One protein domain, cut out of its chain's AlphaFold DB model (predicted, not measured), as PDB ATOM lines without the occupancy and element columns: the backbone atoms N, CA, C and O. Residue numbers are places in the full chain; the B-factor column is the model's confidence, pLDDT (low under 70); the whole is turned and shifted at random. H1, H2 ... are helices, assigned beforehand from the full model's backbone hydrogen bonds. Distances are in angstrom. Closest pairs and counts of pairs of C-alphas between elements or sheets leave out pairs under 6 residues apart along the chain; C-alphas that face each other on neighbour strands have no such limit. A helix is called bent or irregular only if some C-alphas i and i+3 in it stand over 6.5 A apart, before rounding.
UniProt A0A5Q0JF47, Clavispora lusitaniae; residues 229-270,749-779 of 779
ATOM      1  N   MET A 229     197.053 249.329 319.879       90.94
ATOM      2  CA  MET A 229     197.085 250.773 320.137       90.94
ATOM      3  C   MET A 229     198.477 251.370 319.929       90.94
ATOM      4  O   MET A 229     198.586 252.455 319.363       90.94
ATOM      5  N   ASP A 230     199.532 250.639 320.291       91.69
ATOM      6  CA  ASP A 230     200.912 251.040 320.007       91.69
ATOM      7  C   ASP A 230     201.149 251.263 318.505       91.69
ATOM      8  O   ASP A 230     201.698 252.296 318.133       91.69
ATOM      9  N   GLU A 231     200.664 250.372 317.628       91.94
ATOM     10  CA  GLU A 231     200.799 250.534 316.169       91.94
ATOM     11  C   GLU A 231     200.016 251.750 315.651       91.94
ATOM     12  O   GLU A 231     200.489 252.482 314.777       91.94
ATOM     13  N   ILE A 232     198.813 251.987 316.185       92.12
ATOM     14  CA  ILE A 232     197.988 253.147 315.812       92.12
ATOM     15  C   ILE A 232     198.710 254.436 316.199       92.12
ATOM     16  O   ILE A 232     198.836 255.355 315.388       92.12
ATOM     17  N   VAL A 233     199.191 254.505 317.439       92.81
ATOM     18  CA  VAL A 233     199.853 255.682 317.995       92.81
ATOM     19  C   VAL A 233     201.210 255.925 317.325       92.81
ATOM     20  O   VAL A 233     201.553 257.077 317.052       92.81
ATOM     21  N   GLU A 234     201.950 254.873 316.972       92.06
ATOM     22  CA  GLU A 234     203.161 254.969 316.148       92.06
ATOM     23  C   GLU A 234     202.851 255.583 314.776       92.06
ATOM     24  O   GLU A 234     203.548 256.499 314.338       92.06
ATOM     25  N   GLY A 235     201.752 255.163 314.137       89.69
ATOM     26  CA  GLY A 235     201.270 255.762 312.891       89.69
ATOM     27  C   GLY A 235     200.983 257.264 313.008       89.69
ATOM     28  O   GLY A 235     201.310 258.024 312.097       89.69
ATOM     29  N   ILE A 236     200.440 257.718 314.144       90.50
ATOM     30  CA  ILE A 236     200.208 259.149 314.414       90.50
ATOM     31  C   ILE A 236     201.533 259.905 314.519       90.50
ATOM     32  O   ILE A 236     201.688 260.959 313.905       90.50
ATOM     33  N   VAL A 237     202.492 259.380 315.286       90.75
ATOM     34  CA  VAL A 237     203.811 260.014 315.444       90.75
ATOM     35  C   VAL A 237     204.532 260.102 314.105       90.75
ATOM     36  O   VAL A 237     205.053 261.163 313.762       90.75
ATOM     37  N   LYS A 238     204.483 259.029 313.313       89.31
ATOM     38  CA  LYS A 238     205.041 259.004 311.966       89.31
ATOM     39  C   LYS A 238     204.397 260.059 311.062       89.31
ATOM     40  O   LYS A 238     205.121 260.804 310.413       89.31
ATOM     41  N   ALA A 239     203.069 260.192 311.074       88.19
ATOM     42  CA  ALA A 239     202.373 261.217 310.292       88.19
ATOM     43  C   ALA A 239     202.810 262.645 310.677       88.19
ATOM     44  O   ALA A 239     203.020 263.485 309.802       88.19
ATOM     45  N   ILE A 240     203.017 262.917 311.972       88.62
ATOM     46  CA  ILE A 240     203.556 264.202 312.452       88.62
ATOM     47  C   ILE A 240     204.967 264.445 311.887       88.62
ATOM     48  O   ILE A 240     205.259 265.536 311.394       88.62
ATOM     49  N   GLU A 241     205.838 263.437 311.947       87.94
ATOM     50  CA  GLU A 241     207.243 263.522 311.523       87.94
ATOM     51  C   GLU A 241     207.408 263.645 310.003       87.94
ATOM     52  O   GLU A 241     208.250 264.413 309.534       87.94
ATOM     53  N   GLU A 242     206.570 262.949 309.232       85.69
ATOM     54  CA  GLU A 242     206.487 263.052 307.766       85.69
ATOM     55  C   GLU A 242     205.821 264.352 307.309       85.69
ATOM     56  O   GLU A 242     205.967 264.791 306.168       85.69
ATOM     57  N   GLY A 243     205.152 265.023 308.236       84.69
ATOM     58  CA  GLY A 243     204.699 266.379 308.076       84.69
ATOM     59  C   GLY A 243     203.257 266.524 307.598       84.69
ATOM     60  O   GLY A 243     202.934 267.595 307.076       84.69
ATOM     61  N   ASP A 244     202.427 265.495 307.796       87.31
ATOM     62  CA  ASP A 244     200.996 265.493 307.493       87.31
ATOM     63  C   ASP A 244     200.307 266.717 308.115       87.31
ATOM     64  O   ASP A 244     200.456 267.013 309.304       87.31
ATOM     65  N   GLU A 245     199.571 267.463 307.288       86.88
ATOM     66  CA  GLU A 245     198.986 268.742 307.699       86.88
ATOM     67  C   GLU A 245     197.969 268.571 308.832       86.88
ATOM     68  O   GLU A 245     197.916 269.408 309.731       86.88
ATOM     69  N   TYR A 246     197.190 267.486 308.818       89.25
ATOM     70  CA  TYR A 246     196.181 267.231 309.841       89.25
ATOM     71  C   TYR A 246     196.820 266.756 311.147       89.25
ATOM     72  O   TYR A 246     196.462 267.230 312.220       89.25
ATOM     73  N   ALA A 247     197.813 265.872 311.079       88.62
ATOM     74  CA  ALA A 247     198.560 265.422 312.247       88.62
ATOM     75  C   ALA A 247     199.309 266.582 312.926       88.62
ATOM     76  O   ALA A 247     199.360 266.646 314.156       88.62
ATOM     77  N   LYS A 248     199.816 267.553 312.156       85.00
ATOM     78  CA  LYS A 248     200.397 268.789 312.707       85.00
ATOM     79  C   LYS A 248     199.392 269.668 313.445       85.00
ATOM     80  O   LYS A 248     199.779 270.297 314.424       85.00
ATOM     81  N   ASP A 249     198.119 269.699 313.042       85.38
ATOM     82  CA  ASP A 249     197.071 270.399 313.812       85.38
ATOM     83  C   ASP A 249     196.909 269.790 315.213       85.38
ATOM     84  O   ASP A 249     196.579 270.486 316.175       85.38
ATOM     85  N   LEU A 250     197.122 268.477 315.313       86.94
ATOM     86  CA  LEU A 250     196.976 267.691 316.530       86.94
ATOM     87  C   LEU A 250     198.234 267.740 317.418       86.94
ATOM     88  O   LEU A 250     198.132 267.652 318.644       86.94
ATOM     89  N   GLU A 251     199.413 267.924 316.820       87.38
ATOM     90  CA  GLU A 251     200.721 267.877 317.484       87.38
ATOM     91  C   GLU A 251     200.806 268.716 318.784       87.38
ATOM     92  O   GLU A 251     201.214 268.160 319.813       87.38
ATOM     93  N   PRO A 252     200.371 269.995 318.833       87.19
ATOM     94  CA  PRO A 252     200.529 270.841 320.022       87.19
ATOM     95  C   PRO A 252     199.858 270.304 321.293       87.19
ATOM     96  O   PRO A 252     200.189 270.736 322.396       87.19
ATOM     97  N   TYR A 253     198.914 269.371 321.155       83.19
ATOM     98  CA  TYR A 253     198.079 268.888 322.250       83.19
ATOM     99  C   TYR A 253     198.678 267.691 322.990       83.19
ATOM    100  O   TYR A 253     198.309 267.439 324.138       83.19
ATOM    101  N   PHE A 254     199.583 266.939 322.354       85.00
ATOM    102  CA  PHE A 254     200.076 265.684 322.931       85.00
ATOM    103  C   PHE A 254     201.452 265.217 322.440       85.00
ATOM    104  O   PHE A 254     201.887 264.143 322.844       85.00
ATOM    105  N   ALA A 255     202.167 265.974 321.603       82.50
ATOM    106  CA  ALA A 255     203.416 265.535 320.966       82.50
ATOM    107  C   ALA A 255     204.492 264.984 321.913       82.50
ATOM    108  O   ALA A 255     205.164 264.002 321.584       82.50
ATOM    109  N   LYS A 256     204.686 265.622 323.076       87.31
ATOM    110  CA  LYS A 256     205.639 265.148 324.093       87.31
ATOM    111  C   LYS A 256     205.108 263.876 324.752       87.31
ATOM    112  O   LYS A 256     205.831 262.895 324.890       87.31
ATOM    113  N   GLN A 257     203.840 263.905 325.149       91.56
ATOM    114  CA  GLN A 257     203.164 262.836 325.867       91.56
ATOM    115  C   GLN A 257     203.133 261.555 325.038       91.56
ATOM    116  O   GLN A 257     203.509 260.514 325.555       91.56
ATOM    117  N   VAL A 258     202.757 261.633 323.763       91.75
ATOM    118  CA  VAL A 258     202.578 260.466 322.891       91.75
ATOM    119  C   VAL A 258     203.881 259.735 322.598       91.75
ATOM    120  O   VAL A 258     203.924 258.510 322.663       91.75
ATOM    121  N   ARG A 259     204.978 260.470 322.377       92.31
ATOM    122  CA  ARG A 259     206.304 259.868 322.172       92.31
ATOM    123  C   ARG A 259     206.792 259.157 323.430       92.31
ATOM    124  O   ARG A 259     207.346 258.066 323.346       92.31
ATOM    125  N   LEU A 260     206.547 259.746 324.601       93.56
ATOM    126  CA  LEU A 260     206.855 259.111 325.882       93.56
ATOM    127  C   LEU A 260     205.936 257.915 326.172       93.56
ATOM    128  O   LEU A 260     206.408 256.906 326.684       93.56
ATOM    129  N   GLN A 261     204.649 257.997 325.825       93.56
ATOM    130  CA  GLN A 261     203.697 256.897 325.988       93.56
ATOM    131  C   GLN A 261     204.125 255.672 325.177       93.56
ATOM    132  O   GLN A 261     204.158 254.578 325.731       93.56
ATOM    133  N   LEU A 262     204.524 255.868 323.915       92.62
ATOM    134  CA  LEU A 262     205.100 254.813 323.074       92.62
ATOM    135  C   LEU A 262     206.402 254.265 323.663       92.62
ATOM    136  O   LEU A 262     206.542 253.059 323.834       92.62
ATOM    137  N   LYS A 263     207.344 255.147 324.029       93.44
ATOM    138  CA  LYS A 263     208.646 254.759 324.598       93.44
ATOM    139  C   LYS A 263     208.503 253.845 325.817       93.44
ATOM    140  O   LYS A 263     209.308 252.934 325.995       93.44
ATOM    141  N   HIS A 264     207.516 254.116 326.667       92.75
ATOM    142  CA  HIS A 264     207.286 253.366 327.901       92.75
ATOM    143  C   HIS A 264     206.256 252.238 327.750       92.75
ATOM    144  O   HIS A 264     206.122 251.446 328.675       92.75
ATOM    145  N   GLY A 265     205.573 252.109 326.607       91.00
ATOM    146  CA  GLY A 265     204.559 251.071 326.376       91.00
ATOM    147  C   GLY A 265     203.298 251.267 327.222       91.00
ATOM    148  O   GLY A 265     202.800 250.322 327.825       91.00
ATOM    149  N   VAL A 266     202.819 252.512 327.335       92.00
ATOM    150  CA  VAL A 266     201.644 252.877 328.154       92.00
ATOM    151  C   VAL A 266     200.514 253.508 327.331       92.00
ATOM    152  O   VAL A 266     199.656 254.194 327.886       92.00
ATOM    153  N   THR A 267     200.495 253.313 326.012       92.56
ATOM    154  CA  THR A 267     199.512 253.938 325.107       92.56
ATOM    155  C   THR A 267     198.068 253.560 325.449       92.56
ATOM    156  O   THR A 267     197.232 254.456 325.557       92.56
ATOM    157  N   ASP A 268     197.798 252.286 325.755       89.50
ATOM    158  CA  ASP A 268     196.478 251.750 326.147       89.50
ATOM    159  C   ASP A 268     195.885 252.390 327.415       89.50
ATOM    160  O   ASP A 268     194.703 252.226 327.724       89.50
ATOM    161  N   ARG A 269     196.694 253.132 328.183       88.88
ATOM    162  CA  ARG A 269     196.218 253.899 329.341       88.88
ATOM    163  C   ARG A 269     195.628 255.249 328.941       88.88
ATOM    164  O   ARG A 269     194.787 255.765 329.666       88.88
ATOM    165  N   TYR A 270     196.086 255.840 327.840       92.88
ATOM    166  CA  TYR A 270     195.783 257.225 327.452       92.88
ATOM    167  C   TYR A 270     194.980 257.322 326.152       92.88
ATOM    168  O   TYR A 270     194.322 258.338 325.913       92.88
ATOM    169  N   LYS A 749     176.964 245.829 347.773       78.94
ATOM    170  CA  LYS A 749     177.725 247.061 347.956       78.94
ATOM    171  C   LYS A 749     178.417 247.112 349.322       78.94
ATOM    172  O   LYS A 749     179.539 247.601 349.385       78.94
ATOM    173  N   GLU A 750     177.764 246.645 350.385       78.31
ATOM    174  CA  GLU A 750     178.325 246.683 351.741       78.31
ATOM    175  C   GLU A 750     179.480 245.690 351.863       78.31
ATOM    176  O   GLU A 750     180.529 246.021 352.415       78.31
ATOM    177  N   GLU A 751     179.320 244.496 351.286       77.94
ATOM    178  CA  GLU A 751     180.398 243.512 351.212       77.94
ATOM    179  C   GLU A 751     181.580 244.044 350.392       77.94
ATOM    180  O   GLU A 751     182.723 243.934 350.832       77.94
ATOM    181  N   TYR A 752     181.319 244.680 349.247       79.00
ATOM    182  CA  TYR A 752     182.363 245.291 348.425       79.00
ATOM    183  C   TYR A 752     183.109 246.420 349.152       79.00
ATOM    184  O   TYR A 752     184.339 246.438 349.148       79.00
ATOM    185  N   GLU A 753     182.392 247.361 349.781       81.75
ATOM    186  CA  GLU A 753     183.007 248.468 350.531       81.75
ATOM    187  C   GLU A 753     183.846 247.933 351.696       81.75
ATOM    188  O   GLU A 753     184.981 248.366 351.886       81.75
ATOM    189  N   LYS A 754     183.348 246.915 352.404       79.69
ATOM    190  CA  LYS A 754     184.097 246.237 353.463       79.69
ATOM    191  C   LYS A 754     185.350 245.529 352.935       79.69
ATOM    192  O   LYS A 754     186.403 245.625 353.556       79.69
ATOM    193  N   GLN A 755     185.261 244.843 351.794       76.62
ATOM    194  CA  GLN A 755     186.414 244.194 351.161       76.62
ATOM    195  C   GLN A 755     187.461 245.213 350.684       76.62
ATOM    196  O   GLN A 755     188.649 244.967 350.859       76.62
ATOM    197  N   GLU A 756     187.057 246.358 350.127       78.75
ATOM    198  CA  GLU A 756     187.977 247.449 349.759       78.75
ATOM    199  C   GLU A 756     188.628 248.109 350.983       78.75
ATOM    200  O   GLU A 756     189.793 248.495 350.918       78.75
ATOM    201  N   GLU A 757     187.912 248.238 352.103       77.88
ATOM    202  CA  GLU A 757     188.476 248.766 353.350       77.88
ATOM    203  C   GLU A 757     189.444 247.775 354.023       77.88
ATOM    204  O   GLU A 757     190.510 248.178 354.494       77.88
ATOM    205  N   GLU A 758     189.102 246.481 354.065       75.69
ATOM    206  CA  GLU A 758     189.928 245.422 354.675       75.69
ATOM    207  C   GLU A 758     191.121 245.024 353.787       75.69
ATOM    208  O   GLU A 758     192.213 244.718 354.283       75.69
ATOM    209  N   HIS A 759     190.935 245.060 352.468       63.94
ATOM    210  CA  HIS A 759     191.913 244.700 351.448       63.94
ATOM    211  C   HIS A 759     191.890 245.722 350.303       63.94
ATOM    212  O   HIS A 759     191.438 245.402 349.200       63.94
ATOM    213  N   PRO A 760     192.411 246.945 350.526       59.16
ATOM    214  CA  PRO A 760     192.483 247.941 349.471       59.16
ATOM    215  C   PRO A 760     193.274 247.364 348.307       59.16
ATOM    216  O   PRO A 760     194.403 246.899 348.492       59.16
ATOM    217  N   THR A 761     192.668 247.379 347.118       54.91
ATOM    218  CA  THR A 761     193.319 246.925 345.889       54.91
ATOM    219  C   THR A 761     194.632 247.704 345.768       54.91
ATOM    220  O   THR A 761     194.582 248.928 345.600       54.91
ATOM    221  N   PRO A 762     195.811 247.068 345.924       48.09
ATOM    222  CA  PRO A 762     197.060 247.804 345.870       48.09
ATOM    223  C   PRO A 762     197.140 248.468 344.493       48.09
ATOM    224  O   PRO A 762     196.801 247.815 343.499       48.09
ATOM    225  N   PRO A 763     197.548 249.749 344.397       54.78
ATOM    226  CA  PRO A 763     197.753 250.357 343.096       54.78
ATOM    227  C   PRO A 763     198.703 249.442 342.332       54.78
ATOM    228  O   PRO A 763     199.762 249.082 342.851       54.78
ATOM    229  N   ILE A 764     198.295 249.013 341.137       54.03
ATOM    230  CA  ILE A 764     199.173 248.250 340.256       54.03
ATOM    231  C   ILE A 764     200.422 249.117 340.086       54.03
ATOM    232  O   ILE A 764     200.352 250.190 339.484       54.03
ATOM    233  N   VAL A 765     201.540 248.691 340.686       56.53
ATOM    234  CA  VAL A 765     202.839 249.359 340.549       56.53
ATOM    235  C   VAL A 765     203.327 249.055 339.143       56.53
ATOM    236  O   VAL A 765     204.079 248.117 338.882       56.53
ATOM    237  N   ASP A 766     202.794 249.826 338.210       76.06
ATOM    238  CA  ASP A 766     203.133 249.782 336.809       76.06
ATOM    239  C   ASP A 766     204.422 250.595 336.641       76.06
ATOM    240  O   ASP A 766     204.408 251.819 336.502       76.06
ATOM    241  N   LYS A 767     205.566 249.905 336.738       84.00
ATOM    242  CA  LYS A 767     206.899 250.523 336.635       84.00
ATOM    243  C   LYS A 767     207.062 251.333 335.347       84.00
ATOM    244  O   LYS A 767     207.793 252.320 335.345       84.00
ATOM    245  N   GLN A 768     206.396 250.922 334.267       85.62
ATOM    246  CA  GLN A 768     206.397 251.643 332.996       85.62
ATOM    247  C   GLN A 768     205.624 252.958 333.118       85.62
ATOM    248  O   GLN A 768     206.112 254.004 332.694       85.62
ATOM    249  N   LEU A 769     204.463 252.938 333.775       86.88
ATOM    250  CA  LEU A 769     203.691 254.148 334.064       86.88
ATOM    251  C   LEU A 769     204.425 255.111 335.008       86.88
ATOM    252  O   LEU A 769     204.354 256.327 334.823       86.88
ATOM    253  N   GLU A 770     205.130 254.598 336.017       88.94
ATOM    254  CA  GLU A 770     205.963 255.417 336.907       88.94
ATOM    255  C   GLU A 770     207.130 256.061 336.154       88.94
ATOM    256  O   GLU A 770     207.351 257.266 336.291       88.94
ATOM    257  N   ALA A 771     207.830 255.291 335.314       89.88
ATOM    258  CA  ALA A 771     208.916 255.793 334.474       89.88
ATOM    259  C   ALA A 771     208.426 256.861 333.481       89.88
ATOM    260  O   ALA A 771     209.057 257.910 333.343       89.88
ATOM    261  N   TYR A 772     207.261 256.642 332.864       92.19
ATOM    262  CA  TYR A 772     206.592 257.627 332.020       92.19
ATOM    263  C   TYR A 772     206.321 258.937 332.769       92.19
ATOM    264  O   TYR A 772     206.675 260.010 332.279       92.19
ATOM    265  N   LYS A 773     205.722 258.866 333.966       90.50
ATOM    266  CA  LYS A 773     205.397 260.054 334.770       90.50
ATOM    267  C   LYS A 773     206.650 260.799 335.227       90.50
ATOM    268  O   LYS A 773     206.671 262.025 335.161       90.50
ATOM    269  N   ALA A 774     207.691 260.081 335.649       91.00
ATOM    270  CA  ALA A 774     208.961 260.683 336.046       91.00
ATOM    271  C   ALA A 774     209.596 261.469 334.886       91.00
ATOM    272  O   ALA A 774     209.894 262.652 335.039       91.00
ATOM    273  N   GLU A 775     209.701 260.862 333.699       92.50
ATOM    274  CA  GLU A 775     210.281 261.525 332.525       92.50
ATOM    275  C   GLU A 775     209.400 262.675 332.004       92.50
ATOM    276  O   GLU A 775     209.907 263.713 331.566       92.50
ATOM    277  N   LEU A 776     208.072 262.540 332.090       89.19
ATOM    278  CA  LEU A 776     207.142 263.608 331.722       89.19
ATOM    279  C   LEU A 776     207.322 264.851 332.611       89.19
ATOM    280  O   LEU A 776     207.365 265.966 332.073       89.19
ATOM    281  N   ASP A 777     207.488 264.642 333.922       89.94
ATOM    282  CA  ASP A 777     207.761 265.665 334.945       89.94
ATOM    283  C   ASP A 777     209.197 266.225 334.884       89.94
ATOM    284  O   ASP A 777     209.496 267.220 335.545       89.94
ATOM    285  N   GLY A 778     210.091 265.599 334.110       82.50
ATOM    286  CA  GLY A 778     211.509 265.964 334.035       82.50
ATOM    287  C   GLY A 778     212.334 265.545 335.260       82.50
ATOM    288  O   GLY A 778     213.286 266.247 335.603       82.50
ATOM    289  N   LYS A 779     211.945 264.453 335.929       53.78
ATOM    290  CA  LYS A 779     212.628 263.859 337.091       53.78
ATOM    291  C   LYS A 779     213.581 262.735 336.710       53.78
ATOM    292  O   LYS A 779     213.290 262.017 335.727       53.78
TER     293      LYS A 779
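Overview. This is residues 229 to 270 and 749 to 779 of the 779 residues of a protein of Clavispora lusitaniae (UniProt A0A5Q0JF47). A small helical body, with H2b between H1 and H5, has residues 749 to 765, holding H4, sticking out. The class is all helix: 73 printed residues with helices H1 to H5. It is extended, radius of gyration of the C-alphas 17.5 A, spans 54 by 29 by 20 A.

Along the chain. H1, residues 229 to 242, begins at C-alpha (197.085, 250.773, 320.137). H2, 245 to 264, assigned as one helix by its hydrogen bonds, is bent: C-alphas 253 and 256 are 8.6 A apart. Arm H2a, 245 to 253, is irregular, C-alphas 249 and 252 7.1 A apart; H2b is 256 to 264. H3 is 267 to 270, H4 749 to 758, H5 767 to 777, ending at (207.761, 265.665, 334.945).

Arrangement. H1 touches H2b, H2a with residues 236 to 240 alone, and H3 with 229 to 233 alone. H2b touches H5, closest C-alphas His 264 and Gln 768, 5.5 A, at a shallow tilt of 26 degrees. In H2a 3 of 5 O i to N i+4 pairs are within hydrogen-bond range.

Size, cuts and confidence. Residues 271 to 748 are cut out; C-alphas 270 and 749 are 29.2 A apart. pLDDT is under 70 at 759 to 765 and 779.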